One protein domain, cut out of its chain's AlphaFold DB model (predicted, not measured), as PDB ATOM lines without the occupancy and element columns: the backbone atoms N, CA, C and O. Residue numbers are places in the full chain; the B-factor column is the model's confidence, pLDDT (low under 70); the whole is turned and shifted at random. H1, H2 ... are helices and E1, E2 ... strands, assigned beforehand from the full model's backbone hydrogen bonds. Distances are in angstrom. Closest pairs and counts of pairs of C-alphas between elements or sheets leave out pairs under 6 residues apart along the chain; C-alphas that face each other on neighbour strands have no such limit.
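AT A GLANCE: This is residues 71 to 150 and 378 to 404 of the 405 residues of the protein "SBP_bac_5 domain-containing protein" of Corynebacterium sp. KPL1855 (UniProt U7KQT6). Two small three-stranded sheets stand apart as two lobes: E1, E2 and E3 make one, with no helix on it, and E4, E6 and E5 make the other, with H1 and H2 side by side over one face. A tight link from E3 to H1 joins the lobes, and residues 383 to 404, with no named element, run from E6 back toward the first lobe. The printed part has 107 residues, under half of them in named elements, in the order E1 E2 E3 H1 E4 H2 E5 E6; the class is mixed, and both sheets, E1 - E2 - E3 and E4 - E6 - E5, are antiparallel. The whole is compact, with a radius of gyration of the C-alphas of 14.6 A and spans of 43 by 32 by 27 A.

HOW THE PARTS SIT: E1, residues 72 to 78, and E2, residues 83 to 88, form a hairpin, with N 73 and O 87 at 2.8 A. E2 and E3, residues 102 to 105, form another hairpin, with N 86 and O 102 at 2.8 A. The three are a meander, each strand the antiparallel neighbour of the one before. H1, residues 109 to 117, lies over E4, residues 123 to 125, at a height over the sheet of 8.6 A; their closest C-alphas, of Phe 116 and Ala 124, are 6.3 A apart. H2, residues 129 to 137, touches H1 at a shallow tilt of 7 degrees, the same way; the closest C-alphas, of Ile 113 and Asn 131, are 6.3 A apart. H2 is on the same face, over E6, residues 378 to 382, at a height of 9.6 A; it is only just not over E5, residues 142 to 148, on which 2 of its C-alphas fall. E6 is the inner strand, with N 380 and O 124 of E4 at 2.8 A and N 381 and O 143 of E5 at 2.8 A. E4, H2 and E5 are a split strand-helix-strand unit, two strands running the same way with E6 between them, and its crossover is right-handed. In H1 and H2 every O i to N i+4 pair is within hydrogen-bond range.

IN THESE COORDINATES: E1 begins at C-alpha 72, (-4.633, -49.900, 22.328), and spans 17.2 A; E2 spans 17.5 A and E3 10.5 A. H1, from C-alpha 109 at (-20.438, -28.625, 23.443), spans 12.6 A, E4 7.2 A and H2 12.3 A. E5 spans 20.2 A, and E6 13.5 A, ending at C-alpha 382, (-21.134, -42.048, 11.629).

THE WHOLE: The C-alphas of Lys 91 and Lys 129, the two farthest apart, are 42.9 A apart. Residues 151 to 377 are not printed, and C-alphas 150 and 378 are 12.3 A apart across this cut. The link from E2 to E3 is long, with 13 residues. Residues 385 to 386 pair antiparallel with 402 to 403. The mean pLDDT of the printed part is 95.4, and no printed residue is under 70.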
ATOM      1  N   PRO A  71      -5.970 -53.122  24.757       96.81
ATOM      2  CA  PRO A  71      -5.874 -53.411  23.319       96.81
ATOM      3  C   PRO A  71      -5.278 -52.278  22.473       96.81
ATOM      4  O   PRO A  71      -4.791 -52.523  21.372       96.81
ATOM      5  N   PHE A  72      -5.265 -51.043  22.981       97.38
ATOM      6  CA  PHE A  72      -4.633 -49.900  22.328       97.38
ATOM      7  C   PHE A  72      -3.580 -49.263  23.241       97.38
ATOM      8  O   PHE A  72      -3.776 -49.162  24.453       97.38
ATOM      9  N   LYS A  73      -2.477 -48.794  22.655       95.94
ATOM     10  CA  LYS A  73      -1.413 -48.030  23.325       95.94
ATOM     11  C   LYS A  73      -1.444 -46.570  22.881       95.94
ATOM     12  O   LYS A  73      -1.865 -46.265  21.767       95.94
ATOM     13  N   VAL A  74      -0.969 -45.672  23.741       95.81
ATOM     14  CA  VAL A  74      -0.867 -44.238  23.426       95.81
ATOM     15  C   VAL A  74       0.099 -44.038  22.255       95.81
ATOM     16  O   VAL A  74       1.256 -44.446  22.329       95.81
ATOM     17  N   GLU A  75      -0.376 -43.389  21.195       95.38
ATOM     18  CA  GLU A  75       0.447 -42.924  20.074       95.38
ATOM     19  C   GLU A  75       0.947 -41.499  20.337       95.38
ATOM     20  O   GLU A  75       2.139 -41.220  20.239       95.38
ATOM     21  N   ASN A  76       0.030 -40.600  20.701       93.88
ATOM     22  CA  ASN A  76       0.319 -39.195  20.974       93.88
ATOM     23  C   ASN A  76      -0.670 -38.628  21.995       93.88
ATOM     24  O   ASN A  76      -1.850 -38.977  21.962       93.88
ATOM     25  N   ALA A  77      -0.202 -37.712  22.841       93.12
ATOM     26  CA  ALA A  77      -1.031 -36.925  23.745       93.12
ATOM     27  C   ALA A  77      -0.532 -35.477  23.778       93.12
ATOM     28  O   ALA A  77       0.570 -35.199  24.252       93.12
ATOM     29  N   ASP A  78      -1.354 -34.559  23.282       92.19
ATOM     30  CA  ASP A  78      -1.146 -33.122  23.385       92.19
ATOM     31  C   ASP A  78      -2.182 -32.535  24.342       92.19
ATOM     32  O   ASP A  78      -3.305 -32.201  23.961       92.19
ATOM     33  N   PHE A  79      -1.785 -32.396  25.605       86.62
ATOM     34  CA  PHE A  79      -2.629 -31.814  26.646       86.62
ATOM     35  C   PHE A  79      -2.954 -30.337  26.404       86.62
ATOM     36  O   PHE A  79      -3.980 -29.865  26.879       86.62
ATOM     37  N   ARG A  80      -2.104 -29.598  25.674       86.94
ATOM     38  CA  ARG A  80      -2.352 -28.180  25.369       86.94
ATOM     39  C   ARG A  80      -3.331 -28.029  24.213       86.94
ATOM     40  O   ARG A  80      -4.195 -27.164  24.268       86.94
ATOM     41  N   GLY A  81      -3.191 -28.866  23.189       88.44
ATOM     42  CA  GLY A  81      -4.122 -28.948  22.064       88.44
ATOM     43  C   GLY A  81      -5.398 -29.738  22.365       88.44
ATOM     44  O   GLY A  81      -6.290 -29.774  21.523       88.44
ATOM     45  N   GLY A  82      -5.492 -30.384  23.534       91.56
ATOM     46  CA  GLY A  82      -6.656 -31.169  23.944       91.56
ATOM     47  C   GLY A  82      -6.862 -32.432  23.110       91.56
ATOM     48  O   GLY A  82      -8.002 -32.821  22.872       91.56
ATOM     49  N   THR A  83      -5.792 -33.067  22.624       95.00
ATOM     50  CA  THR A  83      -5.903 -34.269  21.783       95.00
ATOM     51  C   THR A  83      -5.128 -35.448  22.351       95.00
ATOM     52  O   THR A  83      -4.026 -35.303  22.875       95.00
ATOM     53  N   VAL A  84      -5.693 -36.644  22.217       95.81
ATOM     54  CA  VAL A  84      -4.998 -37.902  22.502       95.81
ATOM     55  C   VAL A  84      -5.366 -38.928  21.443       95.81
ATOM     56  O   VAL A  84      -6.494 -38.962  20.958       95.81
ATOM     57  N   SER A  85      -4.405 -39.755  21.057       96.94
ATOM     58  CA  SER A  85      -4.600 -40.810  20.070       96.94
ATOM     59  C   SER A  85      -3.923 -42.099  20.489       96.94
ATOM     60  O   SER A  85      -2.905 -42.091  21.185       96.94
ATOM     61  N   PHE A  86      -4.514 -43.199  20.047       97.75
ATOM     62  CA  PHE A  86      -4.132 -44.550  20.387       97.75
ATOM     63  C   PHE A  86      -4.075 -45.408  19.126       97.75
ATOM     64  O   PHE A  86      -4.884 -45.229  18.217       97.75
ATOM     65  N   VAL A  87      -3.146 -46.356  19.101       97.94
ATOM     66  CA  VAL A  87      -2.961 -47.355  18.035       97.94
ATOM     67  C   VAL A  87      -2.971 -48.758  18.647       97.94
ATOM     68  O   VAL A  87      -2.756 -48.867  19.858       97.94
ATOM     69  N   PRO A  88      -3.224 -49.829  17.871       98.12
ATOM     70  CA  PRO A  88      -3.187 -51.195  18.376       98.12
ATOM     71  C   PRO A  88      -1.941 -51.489  19.218       98.12
ATOM     72  O   PRO A  88      -0.819 -51.097  18.884       98.12
ATOM     73  N   ASN A  89      -2.150 -52.155  20.350       97.06
ATOM     74  CA  ASN A  89      -1.081 -52.627  21.214       97.06
ATOM     75  C   ASN A  89      -0.663 -54.032  20.775       97.06
ATOM     76  O   ASN A  89      -1.379 -54.998  21.017       97.06
ATOM     77  N   GLU A  90       0.526 -54.174  20.195       94.69
ATOM     78  CA  GLU A  90       1.021 -55.461  19.687       94.69
ATOM     79  C   GLU A  90       1.330 -56.469  20.810       94.69
ATOM     80  O   GLU A  90       1.620 -57.631  20.538       94.69
ATOM     81  N   LYS A  91       1.297 -56.029  22.077       93.62
ATOM     82  CA  LYS A  91       1.442 -56.878  23.269       93.62
ATOM     83  C   LYS A  91       0.105 -57.283  23.892       93.62
ATOM     84  O   LYS A  91       0.111 -57.922  24.943       93.62
ATOM     85  N   TRP A  92      -1.020 -56.873  23.307       95.19
ATOM     86  CA  TRP A  92      -2.336 -57.270  23.791       95.19
ATOM     87  C   TRP A  92      -2.498 -58.788  23.692       95.19
ATOM     88  O   TRP A  92      -2.132 -59.403  22.695       95.19
ATOM     89  N   TRP A  93      -2.998 -59.397  24.763       92.25
ATOM     90  CA  TRP A  93      -3.116 -60.851  24.880       92.25
ATOM     91  C   TRP A  93      -4.463 -61.387  24.374       92.25
ATOM     92  O   TRP A  93      -4.605 -62.601  24.226       92.25
ATOM     93  N   GLY A  94      -5.443 -60.500  24.170       94.38
ATOM     94  CA  GLY A  94      -6.765 -60.823  23.640       94.38
ATOM     95  C   GLY A  94      -6.835 -60.707  22.116       94.38
ATOM     96  O   GLY A  94      -5.822 -60.793  21.422       94.38
ATOM     97  N   ASP A  95      -8.048 -60.508  21.601       95.94
ATOM     98  CA  ASP A  95      -8.291 -60.409  20.161       95.94
ATOM     99  C   ASP A  95      -7.696 -59.131  19.552       95.94
ATOM    100  O   ASP A  95      -7.627 -58.079  20.196       95.94
ATOM    101  N   GLU A  96      -7.285 -59.218  18.284       96.12
ATOM    102  CA  GLU A  96      -6.744 -58.080  17.538       96.12
ATOM    103  C   GLU A  96      -7.783 -56.945  17.438       96.12
ATOM    104  O   GLU A  96      -8.928 -57.195  17.038       96.12
ATOM    105  N   PRO A  97      -7.413 -55.690  17.769       97.56
ATOM    106  CA  PRO A  97      -8.325 -54.560  17.646       97.56
ATOM    107  C   PRO A  97      -8.794 -54.346  16.208       97.56
ATOM    108  O   PRO A  97      -7.997 -54.351  15.274       97.56
ATOM    109  N   LYS A  98     -10.089 -54.077  16.019       97.25
ATOM    110  CA  LYS A  98     -10.666 -53.851  14.681       97.25
ATOM    111  C   LYS A  98     -10.408 -52.455  14.101       97.25
ATOM    112  O   LYS A  98     -10.769 -52.213  12.950       97.25
ATOM    113  N   LEU A  99      -9.854 -51.528  14.884       97.81
ATOM    114  CA  LEU A  99      -9.515 -50.169  14.453       97.81
ATOM    115  C   LEU A  99      -8.000 -49.991  14.407       97.81
ATOM    116  O   LEU A  99      -7.306 -50.350  15.352       97.81
ATOM    117  N   ASP A 100      -7.509 -49.323  13.366       97.69
ATOM    118  CA  ASP A 100      -6.087 -48.983  13.240       97.69
ATOM    119  C   ASP A 100      -5.674 -47.813  14.145       97.69
ATOM    120  O   ASP A 100      -4.501 -47.654  14.489       97.69
ATOM    121  N   LYS A 101      -6.632 -46.953  14.512       97.88
ATOM    122  CA  LYS A 101      -6.400 -45.757  15.322       97.88
ATOM    123  C   LYS A 101      -7.688 -45.271  15.978       97.88
ATOM    124  O   LYS A 101      -8.750 -45.296  15.364       97.88
ATOM    125  N   VAL A 102      -7.569 -44.766  17.203       97.50
ATOM    126  CA  VAL A 102      -8.638 -44.067  17.929       97.50
ATOM    127  C   VAL A 102      -8.105 -42.718  18.386       97.50
ATOM    128  O   VAL A 102      -7.011 -42.648  18.938       97.50
ATOM    129  N   SER A 103      -8.859 -41.640  18.185       97.19
ATOM    130  CA  SER A 103      -8.477 -40.300  18.640       97.19
ATOM    131  C   SER A 103      -9.610 -39.606  19.376       97.19
ATOM    132  O   SER A 103     -10.761 -39.688  18.958       97.19
ATOM    133  N   TYR A 104      -9.257 -38.864  20.418       97.19
ATOM    134  CA  TYR A 104     -10.160 -38.024  21.191       97.19
ATOM    135  C   TYR A 104      -9.707 -36.568  21.095       97.19
ATOM    136  O   TYR A 104      -8.507 -36.277  21.100       97.19
ATOM    137  N   ARG A 105     -10.682 -35.660  21.017       96.44
ATOM    138  CA  ARG A 105     -10.498 -34.206  20.993       96.44
ATOM    139  C   ARG A 105     -11.380 -33.601  22.083       96.44
ATOM    140  O   ARG A 105     -12.587 -33.821  22.068       96.44
ATOM    141  N   ALA A 106     -10.790 -32.861  23.014       95.12
ATOM    142  CA  ALA A 106     -11.511 -32.098  24.022       95.12
ATOM    143  C   ALA A 106     -12.005 -30.786  23.400       95.12
ATOM    144  O   ALA A 106     -11.210 -29.992  22.897       95.12
ATOM    145  N   MET A 107     -13.318 -30.582  23.397       95.56
ATOM    146  CA  MET A 107     -13.985 -29.428  22.799       95.56
ATOM    147  C   MET A 107     -15.218 -29.080  23.635       95.56
ATOM    148  O   MET A 107     -15.824 -29.968  24.232       95.56
ATOM    149  N   GLU A 108     -15.602 -27.803  23.655       95.06
ATOM    150  CA  GLU A 108     -16.887 -27.385  24.228       95.06
ATOM    151  C   GLU A 108     -18.063 -27.963  23.418       95.06
ATOM    152  O   GLU A 108     -17.892 -28.453  22.290       95.06
ATOM    153  N   SER A 109     -19.267 -27.931  23.992       93.81
ATOM    154  CA  SER A 109     -20.438 -28.625  23.443       93.81
ATOM    155  C   SER A 109     -20.770 -28.142  22.030       93.81
ATOM    156  O   SER A 109     -20.909 -28.950  21.103       93.81
ATOM    157  N   GLN A 110     -20.777 -26.819  21.821       94.00
ATOM    158  CA  GLN A 110     -21.088 -26.231  20.518       94.00
ATOM    159  C   GLN A 110     -20.030 -26.556  19.453       94.00
ATOM    160  O   GLN A 110     -20.358 -26.778  18.285       94.00
ATOM    161  N   ALA A 111     -18.752 -26.613  19.838       96.62
ATOM    162  CA  ALA A 111     -17.671 -26.992  18.930       96.62
ATOM    163  C   ALA A 111     -17.742 -28.481  18.554       96.62
ATOM    164  O   ALA A 111     -17.508 -28.833  17.398       96.62
ATOM    165  N   THR A 112     -18.120 -29.341  19.503       97.25
ATOM    166  CA  THR A 112     -18.247 -30.788  19.291       97.25
ATOM    167  C   THR A 112     -19.304 -31.122  18.243       97.25
ATOM    168  O   THR A 112     -19.014 -31.865  17.305       97.25
ATOM    169  N   ILE A 113     -20.511 -30.553  18.347       97.19
ATOM    170  CA  ILE A 113     -21.576 -30.842  17.373       97.19
ATOM    171  C   ILE A 113     -21.251 -30.292  15.977       97.19
ATOM    172  O   ILE A 113     -21.505 -30.966  14.981       97.19
ATOM    173  N   ASN A 114     -20.602 -29.126  15.892       97.06
ATOM    174  CA  ASN A 114     -20.161 -28.556  14.615       97.06
ATOM    175  C   ASN A 114     -19.087 -29.432  13.944       97.06
ATOM    176  O   ASN A 114     -19.150 -29.669  12.739       97.06
ATOM    177  N   ALA A 115     -18.124 -29.949  14.716       98.00
ATOM    178  CA  ALA A 115     -17.102 -30.868  14.213       98.00
ATOM    179  C   ALA A 115     -17.713 -32.193  13.726       98.00
ATOM    180  O   ALA A 115     -17.283 -32.733  12.706       98.00
ATOM    181  N   PHE A 116     -18.738 -32.699  14.420       98.06
ATOM    182  CA  PHE A 116     -19.478 -33.888  13.994       98.06
ATOM    183  C   PHE A 116     -20.234 -33.642  12.685       98.06
ATOM    184  O   PHE A 116     -20.088 -34.413  11.739       98.06
ATOM    185  N   GLN A 117     -20.954 -32.520  12.581       97.38
ATOM    186  CA  GLN A 117     -21.669 -32.125  11.364       97.38
ATOM    187  C   GLN A 117     -20.726 -31.944  10.162       97.38
ATOM    188  O   GLN A 117     -21.077 -32.300   9.038       97.38
ATOM    189  N   ALA A 118     -19.518 -31.425  10.392       97.31
ATOM    190  CA  ALA A 118     -18.483 -31.269   9.371       97.31
ATOM    191  C   ALA A 118     -17.765 -32.586   9.000       97.31
ATOM    192  O   ALA A 118     -16.961 -32.600   8.066       97.31
ATOM    193  N   GLY A 119     -18.034 -33.688   9.711       96.06
ATOM    194  CA  GLY A 119     -17.381 -34.982   9.501       96.06
ATOM    195  C   GLY A 119     -15.936 -35.051  10.006       96.06
ATOM    196  O   GLY A 119     -15.185 -35.924   9.575       96.06
ATOM    197  N   GLU A 120     -15.530 -34.141  10.898       97.25
ATOM    198  CA  GLU A 120     -14.191 -34.131  11.506       97.25
ATOM    199  C   GLU A 120     -14.033 -35.134  12.657       97.25
ATOM    200  O   GLU A 120     -12.909 -35.469  13.036       97.25
ATOM    201  N   ILE A 121     -15.146 -35.567  13.249       97.88
ATOM    202  CA  ILE A 121     -15.208 -36.621  14.264       97.88
ATOM    203  C   ILE A 121     -16.311 -37.604  13.885       97.88
ATOM    204  O   ILE A 121     -17.330 -37.211  13.322       97.88
ATOM    205  N   ASP A 122     -16.118 -38.881  14.204       97.94
ATOM    206  CA  ASP A 122     -17.066 -39.927  13.812       97.94
ATOM    207  C   ASP A 122     -18.127 -40.231  14.888       97.94
ATOM    208  O   ASP A 122     -19.026 -41.038  14.656       97.94
ATOM    209  N   ALA A 123     -18.047 -39.594  16.062       97.81
ATOM    210  CA  ALA A 123     -18.999 -39.767  17.155       97.81
ATOM    211  C   ALA A 123     -19.144 -38.490  17.995       97.81
ATOM    212  O   ALA A 123     -18.146 -37.834  18.294       97.81
ATOM    213  N   ALA A 124     -20.366 -38.178  18.428       97.81
ATOM    214  CA  ALA A 124     -20.653 -37.061  19.326       97.81
ATOM    215  C   ALA A 124     -21.865 -37.336  20.227       97.81
ATOM    216  O   ALA A 124     -22.770 -38.093  19.877       97.81
ATOM    217  N   GLY A 125     -21.902 -36.691  21.394       96.31
ATOM    218  CA  GLY A 125     -23.105 -36.648  22.223       96.31
ATOM    219  C   GLY A 125     -24.178 -35.776  21.567       96.31
ATOM    220  O   GLY A 125     -23.926 -34.617  21.242       96.31
ATOM    221  N   VAL A 126     -25.381 -36.326  21.397       96.69
ATOM    222  CA  VAL A 126     -26.511 -35.644  20.734       96.69
ATOM    223  C   VAL A 126     -27.745 -35.537  21.631       96.69
ATOM    224  O   VAL A 126     -28.816 -35.182  21.167       96.69
ATOM    225  N   GLY A 127     -27.600 -35.824  22.928       94.88
ATOM    226  CA  GLY A 127     -28.694 -35.874  23.912       94.88
ATOM    227  C   GLY A 127     -29.248 -34.521  24.364       94.88
ATOM    228  O   GLY A 127     -29.640 -34.400  25.516       94.88
ATOM    229  N   ILE A 128     -29.250 -33.515  23.487       94.12
ATOM    230  CA  ILE A 128     -29.946 -32.234  23.669       94.12
ATOM    231  C   ILE A 128     -30.659 -31.876  22.363       94.12
ATOM    232  O   ILE A 128     -30.177 -32.224  21.284       94.12
ATOM    233  N   LYS A 129     -31.786 -31.161  22.442       94.94
ATOM    234  CA  LYS A 129     -32.684 -30.901  21.302       94.94
ATOM    235  C   LYS A 129     -31.977 -30.410  20.038       94.94
ATOM    236  O   LYS A 129     -32.192 -30.963  18.960       94.94
ATOM    237  N   ASN A 130     -31.142 -29.378  20.168       94.56
ATOM    238  CA  ASN A 130     -30.440 -28.795  19.027       94.56
ATOM    239  C   ASN A 130     -29.452 -29.789  18.406       94.56
ATOM    240  O   ASN A 130     -29.477 -29.983  17.193       94.56
ATOM    241  N   ASN A 131     -28.654 -30.490  19.215       96.06
ATOM    242  CA  ASN A 131     -27.705 -31.481  18.702       96.06
ATOM    243  C   ASN A 131     -28.414 -32.682  18.069       96.06
ATOM    244  O   ASN A 131     -27.960 -33.172  17.038       96.06
ATOM    245  N   LEU A 132     -29.532 -33.133  18.646       96.38
ATOM    246  CA  LEU A 132     -30.344 -34.204  18.075       96.38
ATOM    247  C   LEU A 132     -30.950 -33.789  16.731       96.38
ATOM    248  O   LEU A 132     -30.966 -34.589  15.802       96.38
ATOM    249  N   THR A 133     -31.399 -32.536  16.610       96.00
ATOM    250  CA  THR A 133     -31.925 -31.982  15.352       96.00
ATOM    251  C   THR A 133     -30.830 -31.916  14.287       96.00
ATOM    252  O   THR A 133     -31.025 -32.427  13.191       96.00
ATOM    253  N   ILE A 134     -29.650 -31.382  14.628       95.75
ATOM    254  CA  ILE A 134     -28.493 -31.340  13.717       95.75
ATOM    255  C   ILE A 134     -28.110 -32.752  13.262       95.75
ATOM    256  O   ILE A 134     -27.886 -32.976  12.076       95.75
ATOM    257  N   ALA A 135     -28.060 -33.708  14.191       95.50
ATOM    258  CA  ALA A 135     -27.779 -35.102  13.882       95.50
ATOM    259  C   ALA A 135     -28.846 -35.696  12.945       95.50
ATOM    260  O   ALA A 135     -28.503 -36.317  11.944       95.50
ATOM    261  N   ALA A 136     -30.133 -35.461  13.211       94.44
ATOM    262  CA  ALA A 136     -31.224 -35.926  12.356       94.44
ATOM    263  C   ALA A 136     -31.151 -35.342  10.930       94.44
ATOM    264  O   ALA A 136     -31.378 -36.069   9.962       94.44
ATOM    265  N   ASP A 137     -30.761 -34.072  10.785       96.44
ATOM    266  CA  ASP A 137     -30.582 -33.408   9.486       96.44
ATOM    267  C   ASP A 137     -29.429 -34.007   8.655       96.44
ATOM    268  O   ASP A 137     -29.415 -33.881   7.428       96.44
ATOM    269  N   MET A 138     -28.478 -34.705   9.289       96.44
ATOM    270  CA  MET A 138     -27.417 -35.447   8.591       96.44
ATOM    271  C   MET A 138     -27.933 -36.736   7.912       96.44
ATOM    272  O   MET A 138     -27.208 -37.342   7.115       96.44
ATOM    273  N   GLY A 139     -29.177 -37.149   8.183       95.06
ATOM    274  CA  GLY A 139     -29.861 -38.271   7.533       95.06
ATOM    275  C   GLY A 139     -29.124 -39.608   7.647       95.06
ATOM    276  O   GLY A 139     -28.512 -39.919   8.665       95.06
ATOM    277  N   ASP A 140     -29.145 -40.392   6.565       94.50
ATOM    278  CA  ASP A 140     -28.604 -41.762   6.510       94.50
ATOM    279  C   ASP A 140     -27.074 -41.851   6.700       94.50
ATOM    280  O   ASP A 140     -26.513 -42.947   6.734       94.50
ATOM    281  N   SER A 141     -26.376 -40.713   6.810       95.00
ATOM    282  CA  SER A 141     -24.933 -40.674   7.072       95.00
ATOM    283  C   SER A 141     -24.569 -40.957   8.534       95.00
ATOM    284  O   SER A 141     -23.390 -41.175   8.835       95.00
ATOM    285  N   ILE A 142     -25.563 -41.006   9.428       96.81
ATOM    286  CA  ILE A 142     -25.370 -41.272  10.850       96.81
ATOM    287  C   ILE A 142     -26.350 -42.321  11.403       96.81
ATOM    288  O   ILE A 142     -27.421 -42.558  10.853       96.81
ATOM    289  N   ASP A 143     -25.984 -42.912  12.537       96.56
ATOM    290  CA  ASP A 143     -26.858 -43.660  13.433       96.56
ATOM    291  C   ASP A 143     -26.945 -42.926  14.776       96.56
ATOM    292  O   ASP A 143     -25.927 -42.504  15.325       96.56
ATOM    293  N   VAL A 144     -28.146 -42.819  15.348       96.75
ATOM    294  CA  VAL A 144     -28.328 -42.355  16.732       96.75
ATOM    295  C   VAL A 144     -28.612 -43.562  17.615       96.75
ATOM    296  O   VAL A 144     -29.553 -44.316  17.373       96.75
ATOM    297  N   ARG A 145     -27.796 -43.749  18.653       96.12
ATOM    298  CA  ARG A 145     -27.986 -44.793  19.668       96.12
ATOM    299  C   ARG A 145     -28.319 -44.147  21.001       96.12
ATOM    300  O   ARG A 145     -27.625 -43.225  21.424       96.12
ATOM    301  N   ALA A 146     -29.355 -44.656  21.658       95.12
ATOM    302  CA  ALA A 146     -29.828 -44.151  22.935       95.12
ATOM    303  C   ALA A 146     -30.073 -45.291  23.926       95.12
ATOM    304  O   ALA A 146     -30.546 -46.359  23.539       95.12
ATOM    305  N   ALA A 147     -29.756 -45.048  25.192       93.00
ATOM    306  CA  ALA A 147     -30.077 -45.920  26.318       93.00
ATOM    307  C   ALA A 147     -30.148 -45.083  27.599       93.00
ATOM    308  O   ALA A 147     -29.632 -43.964  27.627       93.00
ATOM    309  N   THR A 148     -30.740 -45.621  28.666       89.69
ATOM    310  CA  THR A 148     -30.667 -45.006  29.998       89.69
ATOM    311  C   THR A 148     -29.209 -44.817  30.403       89.69
ATOM    312  O   THR A 148     -28.365 -45.696  30.197       89.69
ATOM    313  N   ARG A 149     -28.895 -43.643  30.953       91.50
ATOM    314  CA  ARG A 149     -27.536 -43.311  31.378       91.50
ATOM    315  C   ARG A 149     -27.311 -43.782  32.823       91.50
ATOM    316  O   ARG A 149     -28.093 -43.393  33.684       91.50
ATOM    317  N   PRO A 150     -26.223 -44.516  33.126       92.38
ATOM    318  CA  PRO A 150     -25.838 -44.841  34.498       92.38
ATOM    319  C   PRO A 150     -25.159 -43.622  35.136       92.38
ATOM    320  O   PRO A 150     -23.950 -43.589  35.364       92.38
ATOM    321  N   MET A 378     -27.618 -40.198  24.645       97.00
ATOM    322  CA  MET A 378     -27.783 -40.296  23.190       97.00
ATOM    323  C   MET A 378     -26.474 -39.956  22.485       97.00
ATOM    324  O   MET A 378     -25.884 -38.897  22.727       97.00
ATOM    325  N   VAL A 379     -26.025 -40.848  21.608       97.69
ATOM    326  CA  VAL A 379     -24.773 -40.720  20.857       97.69
ATOM    327  C   VAL A 379     -25.078 -40.806  19.367       97.69
ATOM    328  O   VAL A 379     -25.648 -41.795  18.909       97.69
ATOM    329  N   GLY A 380     -24.695 -39.768  18.628       98.06
ATOM    330  CA  GLY A 380     -24.644 -39.781  17.174       98.06
ATOM    331  C   GLY A 380     -23.332 -40.414  16.728       98.06
ATOM    332  O   GLY A 380     -22.269 -40.087  17.254       98.06
ATOM    333  N   LEU A 381     -23.414 -41.341  15.785       98.12
ATOM    334  CA  LEU A 381     -22.293 -42.095  15.241       98.12
ATOM    335  C   LEU A 381     -22.343 -41.995  13.730       98.12
ATOM    336  O   LEU A 381     -23.416 -42.086  13.143       98.12
ATOM    337  N   LYS A 382     -21.198 -41.874  13.075       97.56
ATOM    338  CA  LYS A 382     -21.134 -42.048  11.629       97.56
ATOM    339  C   LYS A 382     -21.614 -43.448  11.248       97.56
ATOM    340  O   LYS A 382     -21.298 -44.430  11.927       97.56
ATOM    341  N   LYS A 383     -22.380 -43.526  10.158       96.69
ATOM    342  CA  LYS A 383     -22.985 -44.770   9.682       96.69
ATOM    343  C   LYS A 383     -21.930 -45.860   9.526       96.69
ATOM    344  O   LYS A 383     -20.877 -45.631   8.929       96.69
ATOM    345  N   GLY A 384     -22.239 -47.048  10.038       96.38
ATOM    346  CA  GLY A 384     -21.373 -48.221   9.948       96.38
ATOM    347  C   GLY A 384     -20.418 -48.399  11.127       96.38
ATOM    348  O   GLY A 384     -19.678 -49.373  11.130       96.38
ATOM    349  N   ILE A 385     -20.411 -47.533  12.146       97.19
ATOM    350  CA  ILE A 385     -19.663 -47.816  13.384       97.19
ATOM    351  C   ILE A 385     -20.401 -48.872  14.216       97.19
ATOM    352  O   ILE A 385     -21.509 -48.646  14.707       97.19
ATOM    353  N   ALA A 386     -19.749 -49.999  14.479       96.25
ATOM    354  CA  ALA A 386     -20.241 -51.078  15.328       96.25
ATOM    355  C   ALA A 386     -19.660 -51.014  16.753       96.25
ATOM    356  O   ALA A 386     -18.529 -50.578  16.967       96.25
ATOM    357  N   ASN A 387     -20.426 -51.517  17.729       95.25
ATOM    358  CA  ASN A 387     -20.011 -51.697  19.132       95.25
ATOM    359  C   ASN A 387     -19.582 -50.405  19.863       95.25
ATOM    360  O   ASN A 387     -18.730 -50.433  20.742       95.25
ATOM    361  N   MET A 388     -20.192 -49.263  19.540       95.44
ATOM    362  CA  MET A 388     -19.995 -47.977  20.231       95.44
ATOM    363  C   MET A 388     -21.349 -47.292  20.452       95.44
ATOM    364  O   MET A 388     -22.285 -47.556  19.703       95.44
ATOM    365  N   GLY A 389     -21.491 -46.413  21.446       95.06
ATOM    366  CA  GLY A 389     -22.723 -45.642  21.653       95.06
ATOM    367  C   GLY A 389     -23.072 -45.489  23.127       95.06
ATOM    368  O   GLY A 389     -22.205 -45.132  23.919       95.06
ATOM    369  N   ALA A 390     -24.331 -45.762  23.471       94.50
ATOM    370  CA  ALA A 390     -24.865 -45.719  24.830       94.50
ATOM    371  C   ALA A 390     -25.016 -47.151  25.391       94.50
ATOM    372  O   ALA A 390     -26.047 -47.782  25.161       94.50
ATOM    373  N   PRO A 391     -23.988 -47.716  26.061       92.94
ATOM    374  CA  PRO A 391     -24.003 -49.116  26.491       92.94
ATOM    375  C   PRO A 391     -24.762 -49.364  27.806       92.94
ATOM    376  O   PRO A 391     -24.914 -50.518  28.203       92.94
ATOM    377  N   GLY A 392     -25.197 -48.319  28.519       92.75
ATOM    378  CA  GLY A 392     -25.627 -48.468  29.911       92.75
ATOM    379  C   GLY A 392     -24.478 -49.029  30.758       92.75
ATOM    380  O   GLY A 392     -23.346 -48.566  30.640       92.75
ATOM    381  N   PHE A 393     -24.751 -50.075  31.541       91.62
ATOM    382  CA  PHE A 393     -23.736 -50.816  32.305       91.62
ATOM    383  C   PHE A 393     -23.000 -51.907  31.510       91.62
ATOM    384  O   PHE A 393     -22.205 -52.655  32.078       91.62
ATOM    385  N   ALA A 394     -23.265 -52.063  30.209       91.38
ATOM    386  CA  ALA A 394     -22.606 -53.106  29.435       91.38
ATOM    387  C   ALA A 394     -21.105 -52.820  29.270       91.38
ATOM    388  O   ALA A 394     -20.693 -51.764  28.780       91.38
ATOM    389  N   VAL A 395     -20.276 -53.811  29.599       88.69
ATOM    390  CA  VAL A 395     -18.840 -53.770  29.317       88.69
ATOM    391  C   VAL A 395     -18.618 -54.154  27.858       88.69
ATOM    392  O   VAL A 395     -18.790 -55.306  27.467       88.69
ATOM    393  N   VAL A 396     -18.230 -53.174  27.041       91.88
ATOM    394  CA  VAL A 396     -17.880 -53.388  25.631       91.88
ATOM    395  C   VAL A 396     -16.354 -53.419  25.482       91.88
ATOM    396  O   VAL A 396     -15.728 -52.361  25.671       91.88
ATOM    397  N   PRO A 397     -15.750 -54.581  25.139       94.25
ATOM    398  CA  PRO A 397     -14.316 -54.688  24.873       94.25
ATOM    399  C   PRO A 397     -13.898 -53.724  23.763       94.25
ATOM    400  O   PRO A 397     -14.573 -53.614  22.736       94.25
ATOM    401  N   LYS A 398     -12.811 -52.982  23.972       95.00
ATOM    402  CA  LYS A 398     -12.441 -51.871  23.081       95.00
ATOM    403  C   LYS A 398     -11.918 -52.364  21.736       95.00
ATOM    404  O   LYS A 398     -12.158 -51.716  20.725       95.00
ATOM    405  N   GLU A 399     -11.291 -53.533  21.709       96.81
ATOM    406  CA  GLU A 399     -10.870 -54.247  20.503       96.81
ATOM    407  C   GLU A 399     -12.043 -54.605  19.576       96.81
ATOM    408  O   GLU A 399     -11.860 -54.726  18.366       96.81
ATOM    409  N   ASN A 400     -13.265 -54.713  20.116       96.81
ATOM    410  CA  ASN A 400     -14.454 -55.065  19.344       96.81
ATOM    411  C   ASN A 400     -15.103 -53.882  18.622       96.81
ATOM    412  O   ASN A 400     -15.940 -54.117  17.740       96.81
ATOM    413  N   ILE A 401     -14.740 -52.646  18.969       96.94
ATOM    414  CA  ILE A 401     -15.204 -51.433  18.286       96.94
ATOM    415  C   ILE A 401     -14.593 -51.406  16.888       96.94
ATOM    416  O   ILE A 401     -13.395 -51.621  16.749       96.94
ATOM    417  N   GLY A 402     -15.399 -51.170  15.853       97.00
ATOM    418  CA  GLY A 402     -14.932 -51.202  14.467       97.00
ATOM    419  C   GLY A 402     -15.991 -50.742  13.473       97.00
ATOM    420  O   GLY A 402     -17.035 -50.232  13.872       97.00
ATOM    421  N   TRP A 403     -15.732 -50.956  12.185       96.81
ATOM    422  CA  TRP A 403     -16.682 -50.678  11.107       96.81
ATOM    423  C   TRP A 403     -17.420 -51.953  10.673       96.81
ATOM    424  O   TRP A 403     -16.836 -53.041  10.642       96.81
ATOM    425  N   GLU A 404     -18.706 -51.824  10.356       94.00
ATOM    426  CA  GLU A 404     -19.523 -52.859   9.722       94.00
ATOM    427  C   GLU A 404     -18.931 -53.240   8.353       94.00
ATOM    428  O   GLU A 404     -18.308 -52.415   7.681       94.00
TER     429      GLU A 404